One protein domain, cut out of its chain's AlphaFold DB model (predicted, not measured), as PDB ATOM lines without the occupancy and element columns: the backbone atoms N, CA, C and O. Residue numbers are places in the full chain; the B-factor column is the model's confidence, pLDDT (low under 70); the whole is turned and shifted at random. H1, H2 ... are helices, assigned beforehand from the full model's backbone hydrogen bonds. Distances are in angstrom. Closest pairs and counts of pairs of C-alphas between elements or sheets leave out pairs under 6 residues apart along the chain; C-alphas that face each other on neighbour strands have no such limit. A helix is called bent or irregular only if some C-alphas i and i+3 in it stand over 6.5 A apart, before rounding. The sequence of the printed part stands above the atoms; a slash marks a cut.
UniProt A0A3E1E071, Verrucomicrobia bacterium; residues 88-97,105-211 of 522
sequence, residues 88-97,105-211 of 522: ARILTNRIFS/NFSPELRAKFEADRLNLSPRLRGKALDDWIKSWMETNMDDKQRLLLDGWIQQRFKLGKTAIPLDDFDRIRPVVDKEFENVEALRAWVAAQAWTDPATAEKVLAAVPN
ATOM      1  N   ALA A  88      26.276 -55.640  -7.280       94.56
ATOM      2  CA  ALA A  88      27.262 -54.764  -6.684       94.56
ATOM      3  C   ALA A  88      26.614 -53.578  -5.956       94.56
ATOM      4  O   ALA A  88      25.503 -53.143  -6.270       94.56
ATOM      5  N   ARG A  89      27.306 -53.031  -4.961       95.25
ATOM      6  CA  ARG A  89      26.897 -51.809  -4.263       95.25
ATOM      7  C   ARG A  89      27.995 -50.779  -4.409       95.25
ATOM      8  O   ARG A  89      29.133 -51.047  -4.045       95.25
ATOM      9  N   ILE A  90      27.658 -49.620  -4.963       91.81
ATOM     10  CA  ILE A  90      28.646 -48.591  -5.291       91.81
ATOM     11  C   ILE A  90      28.307 -47.324  -4.526       91.81
ATOM     12  O   ILE A  90      27.251 -46.721  -4.712       91.81
ATOM     13  N   LEU A  91      29.240 -46.902  -3.681       89.50
ATOM     14  CA  LEU A  91      29.162 -45.665  -2.915       89.50
ATOM     15  C   LEU A  91      29.609 -44.489  -3.793       89.50
ATOM     16  O   LEU A  91      30.695 -43.940  -3.633       89.50
ATOM     17  N   THR A  92      28.785 -44.140  -4.784       87.38
ATOM     18  CA  THR A  92      29.151 -43.133  -5.792       87.38
ATOM     19  C   THR A  92      29.345 -41.740  -5.188       87.38
ATOM     20  O   THR A  92      28.672 -41.360  -4.227       87.38
ATOM     21  N   ASN A  93      30.179 -40.907  -5.815       84.88
ATOM     22  CA  ASN A  93      30.307 -39.494  -5.428       84.88
ATOM     23  C   ASN A  93      28.958 -38.728  -5.454       84.88
ATOM     24  O   ASN A  93      28.757 -37.758  -4.716       84.88
ATOM     25  N   ARG A  94      28.003 -39.176  -6.284       82.44
ATOM     26  CA  ARG A  94      26.631 -38.648  -6.304       82.44
ATOM     27  C   ARG A  94      25.908 -38.936  -4.991       82.44
ATOM     28  O   ARG A  94      25.410 -37.999  -4.385       82.44
ATOM     29  N   ILE A  95      25.923 -40.186  -4.530       88.44
ATOM     30  CA  ILE A  95      25.299 -40.594  -3.259       88.44
ATOM     31  C   ILE A  95      25.847 -39.762  -2.094       88.44
ATOM     32  O   ILE A  95      25.089 -39.274  -1.261       88.44
ATOM     33  N   PHE A  96      27.157 -39.517  -2.074       87.88
ATOM     34  CA  PHE A  96      27.787 -38.645  -1.079       87.88
ATOM     35  C   PHE A  96      27.245 -37.219  -1.132       87.88
ATOM     36  O   PHE A  96      26.885 -36.651  -0.101       87.88
ATOM     37  N   SER A  97      27.183 -36.646  -2.333       86.50
ATOM     38  CA  SER A  97      26.672 -35.290  -2.541       86.50
ATOM     39  C   SER A  97      25.201 -35.173  -2.127       86.50
ATOM     40  O   SER A  97      24.840 -34.204  -1.462       86.50
ATOM     41  N   ASN A 105      37.038 -25.724   2.742       88.31
ATOM     42  CA  ASN A 105      38.326 -25.134   3.104       88.31
ATOM     43  C   ASN A 105      38.290 -24.570   4.537       88.31
ATOM     44  O   ASN A 105      38.940 -23.568   4.821       88.31
ATOM     45  N   PHE A 106      37.471 -25.157   5.414       93.19
ATOM     46  CA  PHE A 106      37.368 -24.725   6.807       93.19
ATOM     47  C   PHE A 106      38.654 -25.038   7.559       93.19
ATOM     48  O   PHE A 106      39.211 -26.127   7.411       93.19
ATOM     49  N   SER A 107      39.088 -24.101   8.404       94.81
ATOM     50  CA  SER A 107      40.097 -24.410   9.410       94.81
ATOM     51  C   SER A 107      39.524 -25.414  10.425       94.81
ATOM     52  O   SER A 107      38.296 -25.511  10.565       94.81
ATOM     53  N   PRO A 108      40.375 -26.163  11.148       95.50
ATOM     54  CA  PRO A 108      39.917 -27.060  12.207       95.50
ATOM     55  C   PRO A 108      39.008 -26.364  13.232       95.50
ATOM     56  O   PRO A 108      37.993 -26.925  13.642       95.50
ATOM     57  N   GLU A 109      39.315 -25.114  13.586       96.38
ATOM     58  CA  GLU A 109      38.568 -24.316  14.563       96.38
ATOM     59  C   GLU A 109      37.186 -23.930  14.030       96.38
ATOM     60  O   GLU A 109      36.177 -24.138  14.707       96.38
ATOM     61  N   LEU A 110      37.121 -23.414  12.795       96.38
ATOM     62  CA  LEU A 110      35.854 -23.047  12.165       96.38
ATOM     63  C   LEU A 110      34.966 -24.277  11.972       96.38
ATOM     64  O   LEU A 110      33.762 -24.224  12.218       96.38
ATOM     65  N   ARG A 111      35.560 -25.406  11.577       96.25
ATOM     66  CA  ARG A 111      34.849 -26.676  11.429       96.25
ATOM     67  C   ARG A 111      34.256 -27.150  12.757       96.25
ATOM     68  O   ARG A 111      33.079 -27.509  12.789       96.25
ATOM     69  N   ALA A 112      35.038 -27.130  13.836       96.31
ATOM     70  CA  ALA A 112      34.569 -27.518  15.165       96.31
ATOM     71  C   ALA A 112      33.448 -26.592  15.659       96.31
ATOM     72  O   ALA A 112      32.414 -27.070  16.128       96.31
ATOM     73  N   LYS A 113      33.610 -25.275  15.483       97.38
ATOM     74  CA  LYS A 113      32.579 -24.285  15.817       97.38
ATOM     75  C   LYS A 113      31.289 -24.513  15.032       97.38
ATOM     76  O   LYS A 113      30.214 -24.512  15.623       97.38
ATOM     77  N   PHE A 114      31.386 -24.732  13.722       97.00
ATOM     78  CA  PHE A 114      30.233 -24.979  12.859       97.00
ATOM     79  C   PHE A 114      29.420 -26.195  13.314       97.00
ATOM     80  O   PHE A 114      28.200 -26.111  13.455       97.00
ATOM     81  N   GLU A 115      30.086 -27.317  13.597       96.44
ATOM     82  CA  GLU A 115      29.412 -28.525  14.075       96.44
ATOM     83  C   GLU A 115      28.832 -28.343  15.486       96.44
ATOM     84  O   GLU A 115      27.699 -28.759  15.734       96.44
ATOM     85  N   ALA A 116      29.543 -27.658  16.388       97.19
ATOM     86  CA  ALA A 116      29.040 -27.347  17.723       97.19
ATOM     87  C   ALA A 116      27.784 -26.457  17.675       97.19
ATOM     88  O   ALA A 116      26.776 -26.774  18.309       97.19
ATOM     89  N   ASP A 117      27.807 -25.377  16.893       97.12
ATOM     90  CA  ASP A 117      26.673 -24.458  16.757       97.12
ATOM     91  C   ASP A 117      25.476 -25.149  16.077       97.12
ATOM     92  O   ASP A 117      24.333 -24.956  16.492       97.12
ATOM     93  N   ARG A 118      25.720 -26.028  15.090       96.31
ATOM     94  CA  ARG A 118      24.674 -26.843  14.443       96.31
ATOM     95  C   ARG A 118      23.973 -27.768  15.438       96.31
ATOM     96  O   ARG A 118      22.751 -27.912  15.384       96.31
ATOM     97  N   LEU A 119      24.728 -28.416  16.325       95.25
ATOM     98  CA  LEU A 119      24.185 -29.347  17.320       95.25
ATOM     99  C   LEU A 119      23.431 -28.635  18.453       95.25
ATOM    100  O   LEU A 119      22.469 -29.197  18.988       95.25
ATOM    101  N   ASN A 120      23.842 -27.408  18.782       95.31
ATOM    102  CA  ASN A 120      23.266 -26.583  19.848       95.31
ATOM    103  C   ASN A 120      22.161 -25.626  19.369       95.31
ATOM    104  O   ASN A 120      21.640 -24.836  20.159       95.31
ATOM    105  N   LEU A 121      21.779 -25.696  18.092       93.56
ATOM    106  CA  LEU A 121      20.747 -24.843  17.521       93.56
ATOM    107  C   LEU A 121      19.408 -25.029  18.257       93.56
ATOM    108  O   LEU A 121      18.907 -26.147  18.415       93.56
ATOM    109  N   SER A 122      18.809 -23.922  18.702       91.31
ATOM    110  CA  SER A 122      17.537 -23.957  19.426       91.31
ATOM    111  C   SER A 122      16.425 -24.560  18.556       91.31
ATOM    112  O   SER A 122      16.150 -24.030  17.479       91.31
ATOM    113  N   PRO A 123      15.674 -25.570  19.036       87.25
ATOM    114  CA  PRO A 123      14.537 -26.128  18.300       87.25
ATOM    115  C   PRO A 123      13.401 -25.130  18.027       87.25
ATOM    116  O   PRO A 123      12.485 -25.441  17.261       87.25
ATOM    117  N   ARG A 124      13.411 -23.962  18.688       90.50
ATOM    118  CA  ARG A 124      12.436 -22.874  18.494       90.50
ATOM    119  C   ARG A 124      12.830 -21.916  17.365       90.50
ATOM    120  O   ARG A 124      11.974 -21.182  16.888       90.50
ATOM    121  N   LEU A 125      14.090 -21.931  16.929       92.94
ATOM    122  CA  LEU A 125      14.586 -21.087  15.849       92.94
ATOM    123  C   LEU A 125      14.175 -21.695  14.498       92.94
ATOM    124  O   LEU A 125      14.692 -22.737  14.101       92.94
ATOM    125  N   ARG A 126      13.191 -21.094  13.817       93.06
ATOM    126  CA  ARG A 126      12.593 -21.633  12.579       93.06
ATOM    127  C   ARG A 126      12.196 -20.524  11.607       93.06
ATOM    128  O   ARG A 126      12.051 -19.368  12.002       93.06
ATOM    129  N   GLY A 127      11.968 -20.905  10.349       93.31
ATOM    130  CA  GLY A 127      11.536 -19.989   9.290       93.31
ATOM    131  C   GLY A 127      12.500 -18.814   9.131       93.31
ATOM    132  O   GLY A 127      13.708 -18.983   9.280       93.31
ATOM    133  N   LYS A 128      11.954 -17.612   8.923       94.88
ATOM    134  CA  LYS A 128      12.748 -16.396   8.705       94.88
ATOM    135  C   LYS A 128      13.766 -16.127   9.821       94.88
ATOM    136  O   LYS A 128      14.887 -15.735   9.532       94.88
ATOM    137  N   ALA A 129      13.407 -16.374  11.082       95.94
ATOM    138  CA  ALA A 129      14.325 -16.150  12.200       95.94
ATOM    139  C   ALA A 129      15.566 -17.057  12.121       95.94
ATOM    140  O   ALA A 129      16.665 -16.628  12.460       95.94
ATOM    141  N   LEU A 130      15.397 -18.297  11.646       95.75
ATOM    142  CA  LEU A 130      16.520 -19.194  11.382       95.75
ATOM    143  C   LEU A 130      17.352 -18.712  10.194       95.75
ATOM    144  O   LEU A 130      18.573 -18.700  10.288       95.75
ATOM    145  N   ASP A 131      16.708 -18.296   9.103       95.31
ATOM    146  CA  ASP A 131      17.414 -17.781   7.926       95.31
ATOM    147  C   ASP A 131      18.264 -16.543   8.271       95.31
ATOM    148  O   ASP A 131      19.442 -16.482   7.913       95.31
ATOM    149  N   ASP A 132      17.706 -15.603   9.041       96.38
ATOM    150  CA  ASP A 132      18.409 -14.402   9.510       96.38
ATOM    151  C   ASP A 132      19.592 -14.762  10.429       96.38
ATOM    152  O   ASP A 132      20.682 -14.201  10.297       96.38
ATOM    153  N   TRP A 133      19.409 -15.732  11.336       97.56
ATOM    154  CA  TRP A 133      20.484 -16.209  12.210       97.56
ATOM    155  C   TRP A 133      21.613 -16.874  11.416       97.56
ATOM    156  O   TRP A 133      22.779 -16.576  11.661       97.56
ATOM    157  N   ILE A 134      21.287 -17.736  10.443       97.44
ATOM    158  CA  ILE A 134      22.291 -18.405   9.601       97.44
ATOM    159  C   ILE A 134      23.082 -17.362   8.812       97.44
ATOM    160  O   ILE A 134      24.309 -17.440   8.758       97.44
ATOM    161  N   LYS A 135      22.397 -16.365   8.237       95.62
ATOM    162  CA  LYS A 135      23.041 -15.259   7.524       95.62
ATOM    163  C   LYS A 135      24.055 -14.540   8.417       95.62
ATOM    164  O   LYS A 135      25.221 -14.436   8.045       95.62
ATOM    165  N   SER A 136      23.637 -14.136   9.615       97.25
ATOM    166  CA  SER A 136      24.514 -13.465  10.583       97.25
ATOM    167  C   SER A 136      25.682 -14.353  11.032       97.25
ATOM    168  O   SER A 136      26.815 -13.881  11.157       97.25
ATOM    169  N   TRP A 137      25.438 -15.655  11.219       97.75
ATOM    170  CA  TRP A 137      26.486 -16.617  11.544       97.75
ATOM    171  C   TRP A 137      27.538 -16.683  10.432       97.75
ATOM    172  O   TRP A 137      28.730 -16.603  10.720       97.75
ATOM    173  N   MET A 138      27.127 -16.772   9.165       96.81
ATOM    174  CA  MET A 138      28.066 -16.807   8.038       96.81
ATOM    175  C   MET A 138      28.852 -15.499   7.915       96.81
ATOM    176  O   MET A 138      30.062 -15.545   7.741       96.81
ATOM    177  N   GLU A 139      28.197 -14.345   8.055       95.88
ATOM    178  CA  GLU A 139      28.849 -13.025   8.025       95.88
ATOM    179  C   GLU A 139      29.905 -12.855   9.123       95.88
ATOM    180  O   GLU A 139      30.923 -12.207   8.904       95.88
ATOM    181  N   THR A 140      29.673 -13.452  10.293       97.25
ATOM    182  CA  THR A 140      30.581 -13.345  11.442       97.25
ATOM    183  C   THR A 140      31.765 -14.311  11.347       97.25
ATOM    184  O   THR A 140      32.840 -14.011  11.858       97.25
ATOM    185  N   ASN A 141      31.573 -15.490  10.746       97.12
ATOM    186  CA  ASN A 141      32.519 -16.606  10.876       97.12
ATOM    187  C   ASN A 141      33.232 -17.003   9.578       97.12
ATOM    188  O   ASN A 141      34.191 -17.770   9.645       97.12
ATOM    189  N   MET A 142      32.765 -16.549   8.412       95.81
ATOM    190  CA  MET A 142      33.267 -17.006   7.115       95.81
ATOM    191  C   MET A 142      33.791 -15.855   6.262       95.81
ATOM    192  O   MET A 142      33.199 -14.778   6.213       95.81
ATOM    193  N   ASP A 143      34.862 -16.123   5.517       93.00
ATOM    194  CA  ASP A 143      35.359 -15.201   4.495       93.00
ATOM    195  C   ASP A 143      34.443 -15.165   3.253       93.00
ATOM    196  O   ASP A 143      33.563 -16.012   3.055       93.00
ATOM    197  N   ASP A 144      34.642 -14.177   2.383       88.81
ATOM    198  CA  ASP A 144      33.822 -13.970   1.180       88.81
ATOM    199  C   ASP A 144      33.831 -15.177   0.234       88.81
ATOM    200  O   ASP A 144      32.809 -15.520  -0.363       88.81
ATOM    201  N   LYS A 145      34.971 -15.862   0.113       88.50
ATOM    202  CA  LYS A 145      35.143 -17.022  -0.769       88.50
ATOM    203  C   LYS A 145      34.416 -18.239  -0.218       88.50
ATOM    204  O   LYS A 145      33.746 -18.950  -0.967       88.50
ATOM    205  N   GLN A 146      34.503 -18.465   1.085       93.38
ATOM    206  CA  GLN A 146      33.743 -19.479   1.798       93.38
ATOM    207  C   GLN A 146      32.243 -19.219   1.643       93.38
ATOM    208  O   GLN A 146      31.516 -20.137   1.265       93.38
ATOM    209  N   ARG A 147      31.780 -17.979   1.853       91.88
ATOM    210  CA  ARG A 147      30.364 -17.608   1.686       91.88
ATOM    211  C   ARG A 147      29.892 -17.843   0.253       91.88
ATOM    212  O   ARG A 147      28.905 -18.546   0.049       91.88
ATOM    213  N   LEU A 148      30.653 -17.395  -0.747       87.56
ATOM    214  CA  LEU A 148      30.324 -17.597  -2.163       87.56
ATOM    215  C   LEU A 148      30.165 -19.080  -2.550       87.56
ATOM    216  O   LEU A 148      29.336 -19.415  -3.404       87.56
ATOM    217  N   LEU A 149      30.985 -19.961  -1.963       87.56
ATOM    218  CA  LEU A 149      31.065 -21.380  -2.323       87.56
ATOM    219  C   LEU A 149      30.182 -22.299  -1.471       87.56
ATOM    220  O   LEU A 149      29.854 -23.400  -1.934       87.56
ATOM    221  N   LEU A 150      29.856 -21.904  -0.239       91.94
ATOM    222  CA  LEU A 150      29.263 -22.787   0.770       91.94
ATOM    223  C   LEU A 150      27.934 -22.287   1.346       91.94
ATOM    224  O   LEU A 150      27.298 -23.079   2.031       91.94
ATOM    225  N   ASP A 151      27.478 -21.066   1.041       89.81
ATOM    226  CA  ASP A 151      26.239 -20.474   1.585       89.81
ATOM    227  C   ASP A 151      25.051 -21.459   1.618       89.81
ATOM    228  O   ASP A 151      24.601 -21.870   2.690       89.81
ATOM    229  N   GLY A 152      24.612 -21.950   0.455       89.94
ATOM    230  CA  GLY A 152      23.480 -22.880   0.386       89.94
ATOM    231  C   GLY A 152      23.706 -24.199   1.139       89.94
ATOM    232  O   GLY A 152      22.773 -24.752   1.721       89.94
ATOM    233  N   TRP A 153      24.947 -24.692   1.187       93.44
ATOM    234  CA  TRP A 153      25.291 -25.917   1.916       93.44
ATOM    235  C   TRP A 153      25.248 -25.707   3.437       93.44
ATOM    236  O   TRP A 153      24.713 -26.547   4.160       93.44
ATOM    237  N   ILE A 154      25.737 -24.562   3.920       95.12
ATOM    238  CA  ILE A 154      25.666 -24.166   5.331       95.12
ATOM    239  C   ILE A 154      24.214 -23.996   5.766       95.12
ATOM    240  O   ILE A 154      23.809 -24.568   6.781       95.12
ATOM    241  N   GLN A 155      23.406 -23.302   4.960       94.50
ATOM    242  CA  GLN A 155      21.978 -23.150   5.222       94.50
ATOM    243  C   GLN A 155      21.267 -24.499   5.348       94.50
ATOM    244  O   GLN A 155      20.535 -24.719   6.314       94.50
ATOM    245  N   GLN A 156      21.496 -25.420   4.408       94.94
ATOM    246  CA  GLN A 156      20.895 -26.754   4.459       94.94
ATOM    247  C   GLN A 156      21.300 -27.521   5.721       94.94
ATOM    248  O   GLN A 156      20.443 -28.096   6.389       94.94
ATOM    249  N   ARG A 157      22.583 -27.500   6.095       95.50
ATOM    250  CA  ARG A 157      23.066 -28.221   7.281       95.50
ATOM    251  C   ARG A 157      22.524 -27.655   8.589       95.50
ATOM    252  O   ARG A 157      22.138 -28.441   9.453       95.50
ATOM    253  N   PHE A 158      22.435 -26.333   8.736       96.56
ATOM    254  CA  PHE A 158      21.796 -25.732   9.910       96.56
ATOM    255  C   PHE A 158      20.297 -26.035   9.968       96.56
ATOM    256  O   PHE A 158      19.790 -26.356  11.041       96.56
ATOM    257  N   LYS A 159      19.598 -26.021   8.826       94.81
ATOM    258  CA  LYS A 159      18.172 -26.391   8.741       94.81
ATOM    259  C   LYS A 159      17.918 -27.852   9.113       94.81
ATOM    260  O   LYS A 159      16.924 -28.148   9.767       94.81
ATOM    261  N   LEU A 160      18.827 -28.754   8.743       93.06
ATOM    262  CA  LEU A 160      18.792 -30.154   9.174       93.06
ATOM    263  C   LEU A 160      19.128 -30.314  10.667       93.06
ATOM    264  O   LEU A 160      18.697 -31.288  11.296       93.06
ATOM    265  N   GLY A 161      19.890 -29.386  11.254       93.75
ATOM    266  CA  GLY A 161      20.313 -29.440  12.652       93.75
ATOM    267  C   GLY A 161      20.950 -30.793  12.958       93.75
ATOM    268  O   GLY A 161      21.768 -31.279  12.179       93.75
ATOM    269  N   LYS A 162      20.514 -31.452  14.036       92.25
ATOM    270  CA  LYS A 162      21.010 -32.772  14.479       92.25
ATOM    271  C   LYS A 162      20.850 -33.901  13.454       92.25
ATOM    272  O   LYS A 162      21.539 -34.902  13.569       92.25
ATOM    273  N   THR A 163      19.974 -33.759  12.458       92.06
ATOM    274  CA  THR A 163      19.749 -34.812  11.450       92.06
ATOM    275  C   THR A 163      20.816 -34.841  10.354       92.06
ATOM    276  O   THR A 163      20.980 -35.874   9.697       92.06
ATOM    277  N   ALA A 164      21.576 -33.753  10.172       94.25
ATOM    278  CA  ALA A 164      22.695 -33.731   9.237       94.25
ATOM    279  C   ALA A 164      23.786 -34.715   9.684       94.25
ATOM    280  O   ALA A 164      24.170 -34.716  10.854       94.25
ATOM    281  N   ILE A 165      24.305 -35.509   8.741       95.00
ATOM    282  CA  ILE A 165      25.421 -36.430   8.994       95.00
ATOM    283  C   ILE A 165      26.636 -35.623   9.491       95.00
ATOM    284  O   ILE A 165      26.969 -34.605   8.856       95.00
ATOM    285  N   PRO A 166      27.283 -36.030  10.601       94.94
ATOM    286  CA  PRO A 166      28.488 -35.376  11.108       94.94
ATOM    287  C   PRO A 166      29.591 -35.306  10.050       94.94
ATOM    288  O   PRO A 166      29.781 -36.241   9.273       94.94
ATOM    289  N   LEU A 167      30.349 -34.207  10.017       94.00
ATOM    290  CA  LEU A 167      31.429 -34.072   9.030       94.00
ATOM    291  C   LEU A 167      32.516 -35.144   9.201       94.00
ATOM    292  O   LEU A 167      33.074 -35.608   8.211       94.00
ATOM    293  N   ASP A 168      32.779 -35.580  10.432       92.19
ATOM    294  CA  ASP A 168      33.775 -36.623  10.708       92.19
ATOM    295  C   ASP A 168      33.339 -37.984  10.162       92.19
ATOM    296  O   ASP A 168      34.161 -38.762   9.680       92.19
ATOM    297  N   ASP A 169      32.032 -38.254  10.164       93.94
ATOM    298  CA  ASP A 169      31.501 -39.457   9.537       93.94
ATOM    299  C   ASP A 169      31.648 -39.403   8.011       93.94
ATOM    300  O   ASP A 169      31.983 -40.421   7.407       93.94
ATOM    301  N   PHE A 170      31.496 -38.228   7.384       92.50
ATOM    302  CA  PHE A 170      31.808 -38.068   5.959       92.50
ATOM    303  C   PHE A 170      33.283 -38.317   5.652       92.50
ATOM    304  O   PHE A 170      33.586 -38.983   4.662       92.50
ATOM    305  N   ASP A 171      34.196 -37.823   6.487       90.12
ATOM    306  CA  ASP A 171      35.631 -38.032   6.284       90.12
ATOM    307  C   ASP A 171      36.012 -39.514   6.375       90.12
ATOM    308  O   ASP A 171      36.880 -39.965   5.629       90.12
ATOM    309  N   ARG A 172      35.313 -40.298   7.205       88.62
ATOM    310  CA  ARG A 172      35.513 -41.754   7.312       88.62
ATOM    311  C   ARG A 172      35.096 -42.515   6.065       88.62
ATOM    312  O   ARG A 172      35.783 -43.454   5.675       88.62
ATOM    313  N   ILE A 173      33.987 -42.130   5.438       87.56
ATOM    314  CA  ILE A 173      33.509 -42.814   4.229       87.56
ATOM    315  C   ILE A 173      34.158 -42.304   2.947       87.56
ATOM    316  O   ILE A 173      34.179 -43.002   1.939       87.56
ATOM    317  N   ARG A 174      34.741 -41.106   2.966       89.56
ATOM    318  CA  ARG A 174      35.350 -40.483   1.787       89.56
ATOM    319  C   ARG A 174      36.398 -41.340   1.049       89.56
ATOM    320  O   ARG A 174      36.392 -41.294  -0.179       89.56
ATOM    321  N   PRO A 175      37.259 -42.140   1.710       90.06
ATOM    322  CA  PRO A 175      38.228 -42.994   1.022       90.06
ATOM    323  C   PRO A 175      37.611 -44.121   0.186       90.06
ATOM    324  O   PRO A 175      38.308 -44.701  -0.640       90.06
ATOM    325  N   VAL A 176      36.331 -44.454   0.398       89.19
ATOM    326  CA  VAL A 176      35.626 -45.506  -0.352       89.19
ATOM    327  C   VAL A 176      34.638 -44.952  -1.383       89.19
ATOM    328  O   VAL A 176      33.801 -45.699  -1.884       89.19
ATOM    329  N   VAL A 177      34.718 -43.657  -1.709       87.56
ATOM    330  CA  VAL A 177      33.957 -43.084  -2.829       87.56
ATOM    331  C   VAL A 177      34.282 -43.848  -4.111       87.56
ATOM    332  O   VAL A 177      35.441 -44.140  -4.395       87.56
ATOM    333  N   ASP A 178      33.234 -44.188  -4.859       87.38
ATOM    334  CA  ASP A 178      33.264 -44.980  -6.093       87.38
ATOM    335  C   ASP A 178      33.839 -46.405  -5.921       87.38
ATOM    336  O   ASP A 178      34.047 -47.115  -6.905       87.38
ATOM    337  N   LYS A 179      34.035 -46.873  -4.678       88.31
ATOM    338  CA  LYS A 179      34.370 -48.272  -4.399       88.31
ATOM    339  C   LYS A 179      33.170 -49.166  -4.700       88.31
ATOM    340  O   LYS A 179      32.057 -48.919  -4.230       88.31
ATOM    341  N   GLU A 180      33.438 -50.248  -5.418       93.06
ATOM    342  CA  GLU A 180      32.486 -51.319  -5.676       93.06
ATOM    343  C   GLU A 180      32.585 -52.394  -4.586       93.06
ATOM    344  O   GLU A 180      33.645 -52.976  -4.345       93.06
ATOM    345  N   PHE A 181      31.476 -52.636  -3.893       95.88
ATOM    346  CA  PHE A 181      31.284 -53.788  -3.022       95.88
ATOM    347  C   PHE A 181      30.591 -54.884  -3.824       95.88
ATOM    348  O   PHE A 181      29.653 -54.598  -4.563       95.88
ATOM    349  N   GLU A 182      31.017 -56.133  -3.642       95.88
ATOM    350  CA  GLU A 182      30.502 -57.282  -4.398       95.88
ATOM    351  C   GLU A 182      28.975 -57.436  -4.290       95.88
ATOM    352  O   GLU A 182      28.302 -57.745  -5.271       95.88
ATOM    353  N   ASN A 183      28.426 -57.200  -3.095       96.25
ATOM    354  CA  ASN A 183      27.007 -57.341  -2.790       96.25
ATOM    355  C   ASN A 183      26.590 -56.491  -1.575       96.25
ATOM    356  O   ASN A 183      27.387 -55.745  -0.992       96.25
ATOM    357  N   VAL A 184      25.308 -56.575  -1.203       95.94
ATOM    358  CA  VAL A 184      24.759 -55.832  -0.059       95.94
ATOM    359  C   VAL A 184      25.313 -56.329   1.275       95.94
ATOM    360  O   VAL A 184      25.487 -55.529   2.191       95.94
ATOM    361  N   GLU A 185      25.653 -57.611   1.390       97.44
ATOM    362  CA  GLU A 185      26.258 -58.205   2.580       97.44
ATOM    363  C   GLU A 185      27.661 -57.638   2.820       97.44
ATOM    364  O   GLU A 185      27.973 -57.228   3.937       97.44
ATOM    365  N   ALA A 186      28.472 -57.520   1.766       97.00
ATOM    366  CA  ALA A 186      29.796 -56.908   1.821       97.00
ATOM    367  C   ALA A 186      29.726 -55.425   2.217       97.00
ATOM    368  O   ALA A 186      30.513 -54.972   3.053       97.00
ATOM    369  N   LEU A 187      28.761 -54.673   1.669       96.25
ATOM    370  CA  LEU A 187      28.522 -53.287   2.079       96.25
ATOM    371  C   LEU A 187      28.114 -53.210   3.559       96.25
ATOM    372  O   LEU A 187      28.680 -52.412   4.303       96.25
ATOM    373  N   ARG A 188      27.167 -54.044   4.007       96.75
ATOM    374  CA  ARG A 188      26.705 -54.083   5.406       96.75
ATOM    375  C   ARG A 188      27.830 -54.413   6.375       96.75
ATOM    376  O   ARG A 188      27.972 -53.724   7.380       96.75
ATOM    377  N   ALA A 189      28.645 -55.419   6.063       97.00
ATOM    378  CA  ALA A 189      29.797 -55.789   6.879       97.00
ATOM    379  C   ALA A 189      30.790 -54.625   6.998       97.00
ATOM    380  O   ALA A 189      31.264 -54.321   8.091       97.00
ATOM    381  N   TRP A 190      31.058 -53.926   5.891       95.75
ATOM    382  CA  TRP A 190      31.927 -52.755   5.912       95.75
ATOM    383  C   TRP A 190      31.334 -51.599   6.724       95.75
ATOM    384  O   TRP A 190      32.049 -51.025   7.542       95.75
ATOM    385  N   VAL A 191      30.044 -51.284   6.551       95.25
ATOM    386  CA  VAL A 191      29.348 -50.236   7.318       95.25
ATOM    387  C   VAL A 191      29.361 -50.552   8.815       95.25
ATOM    388  O   VAL A 191      29.662 -49.671   9.616       95.25
ATOM    389  N   ALA A 192      29.092 -51.800   9.203       95.38
ATOM    390  CA  ALA A 192      29.090 -52.228  10.603       95.38
ATOM    391  C   ALA A 192      30.479 -52.145  11.263       95.38
ATOM    392  O   ALA A 192      30.573 -51.965  12.473       95.38
ATOM    393  N   ALA A 193      31.554 -52.249  10.475       95.06
ATOM    394  CA  ALA A 193      32.926 -52.141  10.965       95.06
ATOM    395  C   ALA A 193      33.396 -50.691  11.192       95.06
ATOM    396  O   ALA A 193      34.486 -50.487  11.729       95.06
ATOM    397  N   GLN A 194      32.626 -49.677  10.774       94.06
ATOM    398  CA  GLN A 194      33.016 -48.277  10.957       94.06
ATOM    399  C   GLN A 194      32.642 -47.770  12.355       94.06
ATOM    400  O   GLN A 194      31.570 -48.048  12.884       94.06
ATOM    401  N   ALA A 195      33.517 -46.953  12.938       93.38
ATOM    402  CA  ALA A 195      33.360 -46.426  14.292       93.38
ATOM    403  C   ALA A 195      32.479 -45.158  14.363       93.38
ATOM    404  O   ALA A 195      32.929 -44.159  14.920       93.38
ATOM    405  N   TRP A 196      31.273 -45.173  13.779       94.31
ATOM    406  CA  TRP A 196      30.388 -44.007  13.573       94.31
ATOM    407  C   TRP A 196      30.234 -43.075  14.781       94.31
ATOM    408  O   TRP A 196      30.054 -43.523  15.910       94.31
ATOM    409  N   THR A 197      30.274 -41.765  14.528       92.25
ATOM    410  CA  THR A 197      30.028 -40.736  15.547       92.25
ATOM    411  C   THR A 197      28.536 -40.647  15.860       92.25
ATOM    412  O   THR A 197      28.158 -40.526  17.023       92.25
ATOM    413  N   ASP A 198      27.686 -40.751  14.834       90.69
ATOM    414  CA  ASP A 198      26.240 -40.939  14.974       90.69
ATOM    415  C   ASP A 198      25.853 -42.343  14.467       90.69
ATOM    416  O   ASP A 198      26.005 -42.615  13.273       90.69
ATOM    417  N   PRO A 199      25.321 -43.243  15.319       88.62
ATOM    418  CA  PRO A 199      24.852 -44.560  14.884       88.62
ATOM    419  C   PRO A 199      23.816 -44.506  13.751       88.62
ATOM    420  O   PRO A 199      23.768 -45.416  12.924       88.62
ATOM    421  N   ALA A 200      23.022 -43.432  13.654       92.31
ATOM    422  CA  ALA A 200      22.061 -43.259  12.567       92.31
ATOM    423  C   ALA A 200      22.733 -43.020  11.202       92.31
ATOM    424  O   ALA A 200      22.080 -43.164  10.166       92.31
ATOM    425  N   THR A 201      24.024 -42.667  11.165       94.12
ATOM    426  CA  THR A 201      24.778 -42.532   9.913       94.12
ATOM    427  C   THR A 201      24.856 -43.861   9.161       94.12
ATOM    428  O   THR A 201      24.674 -43.866   7.945       94.12
ATOM    429  N   ALA A 202      25.063 -44.982   9.859       93.81
ATOM    430  CA  ALA A 202      25.149 -46.308   9.244       93.81
ATOM    431  C   ALA A 202      23.910 -46.624   8.385       93.81
ATOM    432  O   ALA A 202      24.028 -46.983   7.212       93.81
ATOM    433  N   GLU A 203      22.723 -46.401   8.951       94.00
ATOM    434  CA  GLU A 203      21.443 -46.612   8.270       94.00
ATOM    435  C   GLU A 203      21.265 -45.670   7.076       94.00
ATOM    436  O   GLU A 203      20.822 -46.098   6.012       94.00
ATOM    437  N   LYS A 204      21.668 -44.397   7.205       93.94
ATOM    438  CA  LYS A 204      21.618 -43.433   6.090       93.94
ATOM    439  C   LYS A 204      22.504 -43.873   4.927       93.94
ATOM    440  O   LYS A 204      22.067 -43.790   3.783       93.94
ATOM    441  N   VAL A 205      23.715 -44.366   5.205       93.25
ATOM    442  CA  VAL A 205      24.626 -44.872   4.166       93.25
ATOM    443  C   VAL A 205      24.014 -46.086   3.468       93.25
ATOM    444  O   VAL A 205      23.977 -46.119   2.243       93.25
ATOM    445  N   LEU A 206      23.494 -47.060   4.220       93.94
ATOM    446  CA  LEU A 206      22.881 -48.260   3.641       93.94
ATOM    447  C   LEU A 206      21.633 -47.942   2.809       93.94
ATOM    448  O   LEU A 206      21.473 -48.501   1.728       93.94
ATOM    449  N   ALA A 207      20.779 -47.034   3.286       94.19
ATOM    450  CA  ALA A 207      19.567 -46.623   2.582       94.19
ATOM    451  C   ALA A 207      19.856 -45.820   1.303       94.19
ATOM    452  O   ALA A 207      19.054 -45.843   0.371       94.19
ATOM    453  N   ALA A 208      20.985 -45.109   1.251       93.00
ATOM    454  CA  ALA A 208      21.341 -44.266   0.114       93.00
ATOM    455  C   ALA A 208      21.983 -45.037  -1.053       93.00
ATOM    456  O   ALA A 208      22.049 -44.501  -2.160       93.00
ATOM    457  N   VAL A 209      22.469 -46.268  -0.837       93.44
ATOM    458  CA  VAL A 209      23.102 -47.068  -1.896       93.44
ATOM    459  C   VAL A 209      22.057 -47.926  -2.620       93.44
ATOM    460  O   VAL A 209      21.528 -48.870  -2.026       93.44
ATOM    461  N   PRO A 210      21.761 -47.649  -3.904       93.19
ATOM    462  CA  PRO A 210      20.748 -48.387  -4.643       93.19
ATOM    463  C   PRO A 210      21.237 -49.788  -5.037       93.19
ATOM    464  O   PRO A 210      22.426 -50.112  -4.994       93.19
ATOM    465  N   ASN A 211      20.298 -50.623  -5.480       94.25
ATOM    466  CA  ASN A 211      20.566 -51.912  -6.127       94.25
ATOM    467  C   ASN A 211      20.756 -51.785  -7.652       94.25
ATOM    468  O   ASN A 211      20.594 -52.760  -8.390       94.25
TER     469      ASN A 211
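AT A GLANCE: This is residues 88 to 97 and 105 to 211 of the 522 residues of a protein of Verrucomicrobia bacterium (UniProt A0A3E1E071). Two helical lobes sit end to end along the longest axis, one made of H2, H3 and H4, the other of the H6 and H7 hairpin with H5 and the short H1 loosely gathered near it. In the first lobe H2 and H3 run opposite ways, and the kinked H4 folds back from H3 and crosses to the end of H2; residues 164 to 166 then lead to H5 and the second lobe. The printed part has 117 residues with seven named helices, H1 to H7 in order along the chain, and no named strand: the class is all helix. It is only just loose, close to compact, with a radius of gyration of the C-alphas of 16.2 A, and its outline is elongated, spanning 47 by 30 by 23 A.

IN THESE COORDINATES: H1 is residues 93 to 97, with C-alpha 93 at (30.307, -39.494, -5.428). H2, residues 108 to 119, is 16.7 A long, and H3, residues 127 to 141, is 21.3 A long. H4, residues 144 to 163, is the longest helix by residues and measures 27.2 A; it has a kink of 67 degrees near residue 151 and is irregular, with C-alphas 159 and 162 9.0 A apart. H5, residues 167 to 176, is 15.4 A long and only just irregular, with C-alphas 172 and 175 7.0 A apart. H6 is residues 184 to 192, and H7, residues 200 to 208, ends with C-alpha 208 at (21.341, -44.266, 0.114).

HOW THE PARTS SIT: H2 and H3 are close but not clearly touching, at a shallow tilt of 15 degrees, opposite ways; their closest C-alphas, of Leu 110 and Asn 141, are 7.4 A apart. H3 and H4 touch at a steep tilt of 47 degrees, opposite ways, closest at the C-alphas of Ile 134 and Gln 155, 6.5 A. H4, with residues 157 to 162 alone, touches residues 118 to 119 of H2, closest at the C-alphas of Arg 118 and Gly 161, 5.4 A; their tilt of 38 degrees is only just steep, and they run the same way. H2 and H5 are close but not clearly touching, with the C-alphas of Glu 115 and Leu 167 closest at 7.8 A. H5 and H7 are also close but not clearly touching, closest at the C-alphas of Asp 169 and Thr 201, 7.4 A. H6 and H7 form a helical hairpin and touch at a shallow tilt of 21 degrees, opposite ways, closest at the C-alphas of Val 191 and Ala 202, 6.1 A. H1 is near H5, and it is close to but not clearly touching H7, with the C-alphas of Ile 95 and Ala 208 closest at 6.4 A. Residues 89 to 90 pair antiparallel with residues 180 to 181, a pairing too short to be named. Among the pairs that are apart are H3 and H6, and H4 and H7. The packing of the helices that touch is mostly crossed, their lines standing at more than a shallow tilt, but only just. Every O i to N i+4 pair is within hydrogen-bond range in H1, H2, H3, H6 and H7, against 12 of 16 in H4 and 4 of 6 in H5.

THE WHOLE: The two C-alphas farthest apart, of Ala 129 and Glu 182, are 47.2 A apart, while the first and last printed C-alphas, of Ala 88 and Asn 211, are 7.3 A apart. Residues 98 to 104 are not printed, and C-alphas 97 and 105 are 16.5 A apart across the cut, which lies in the link from H1 to H2. Of the links that are printed whole, none is long. The mean pLDDT of the printed part is 93.3, and no printed residue is under 70.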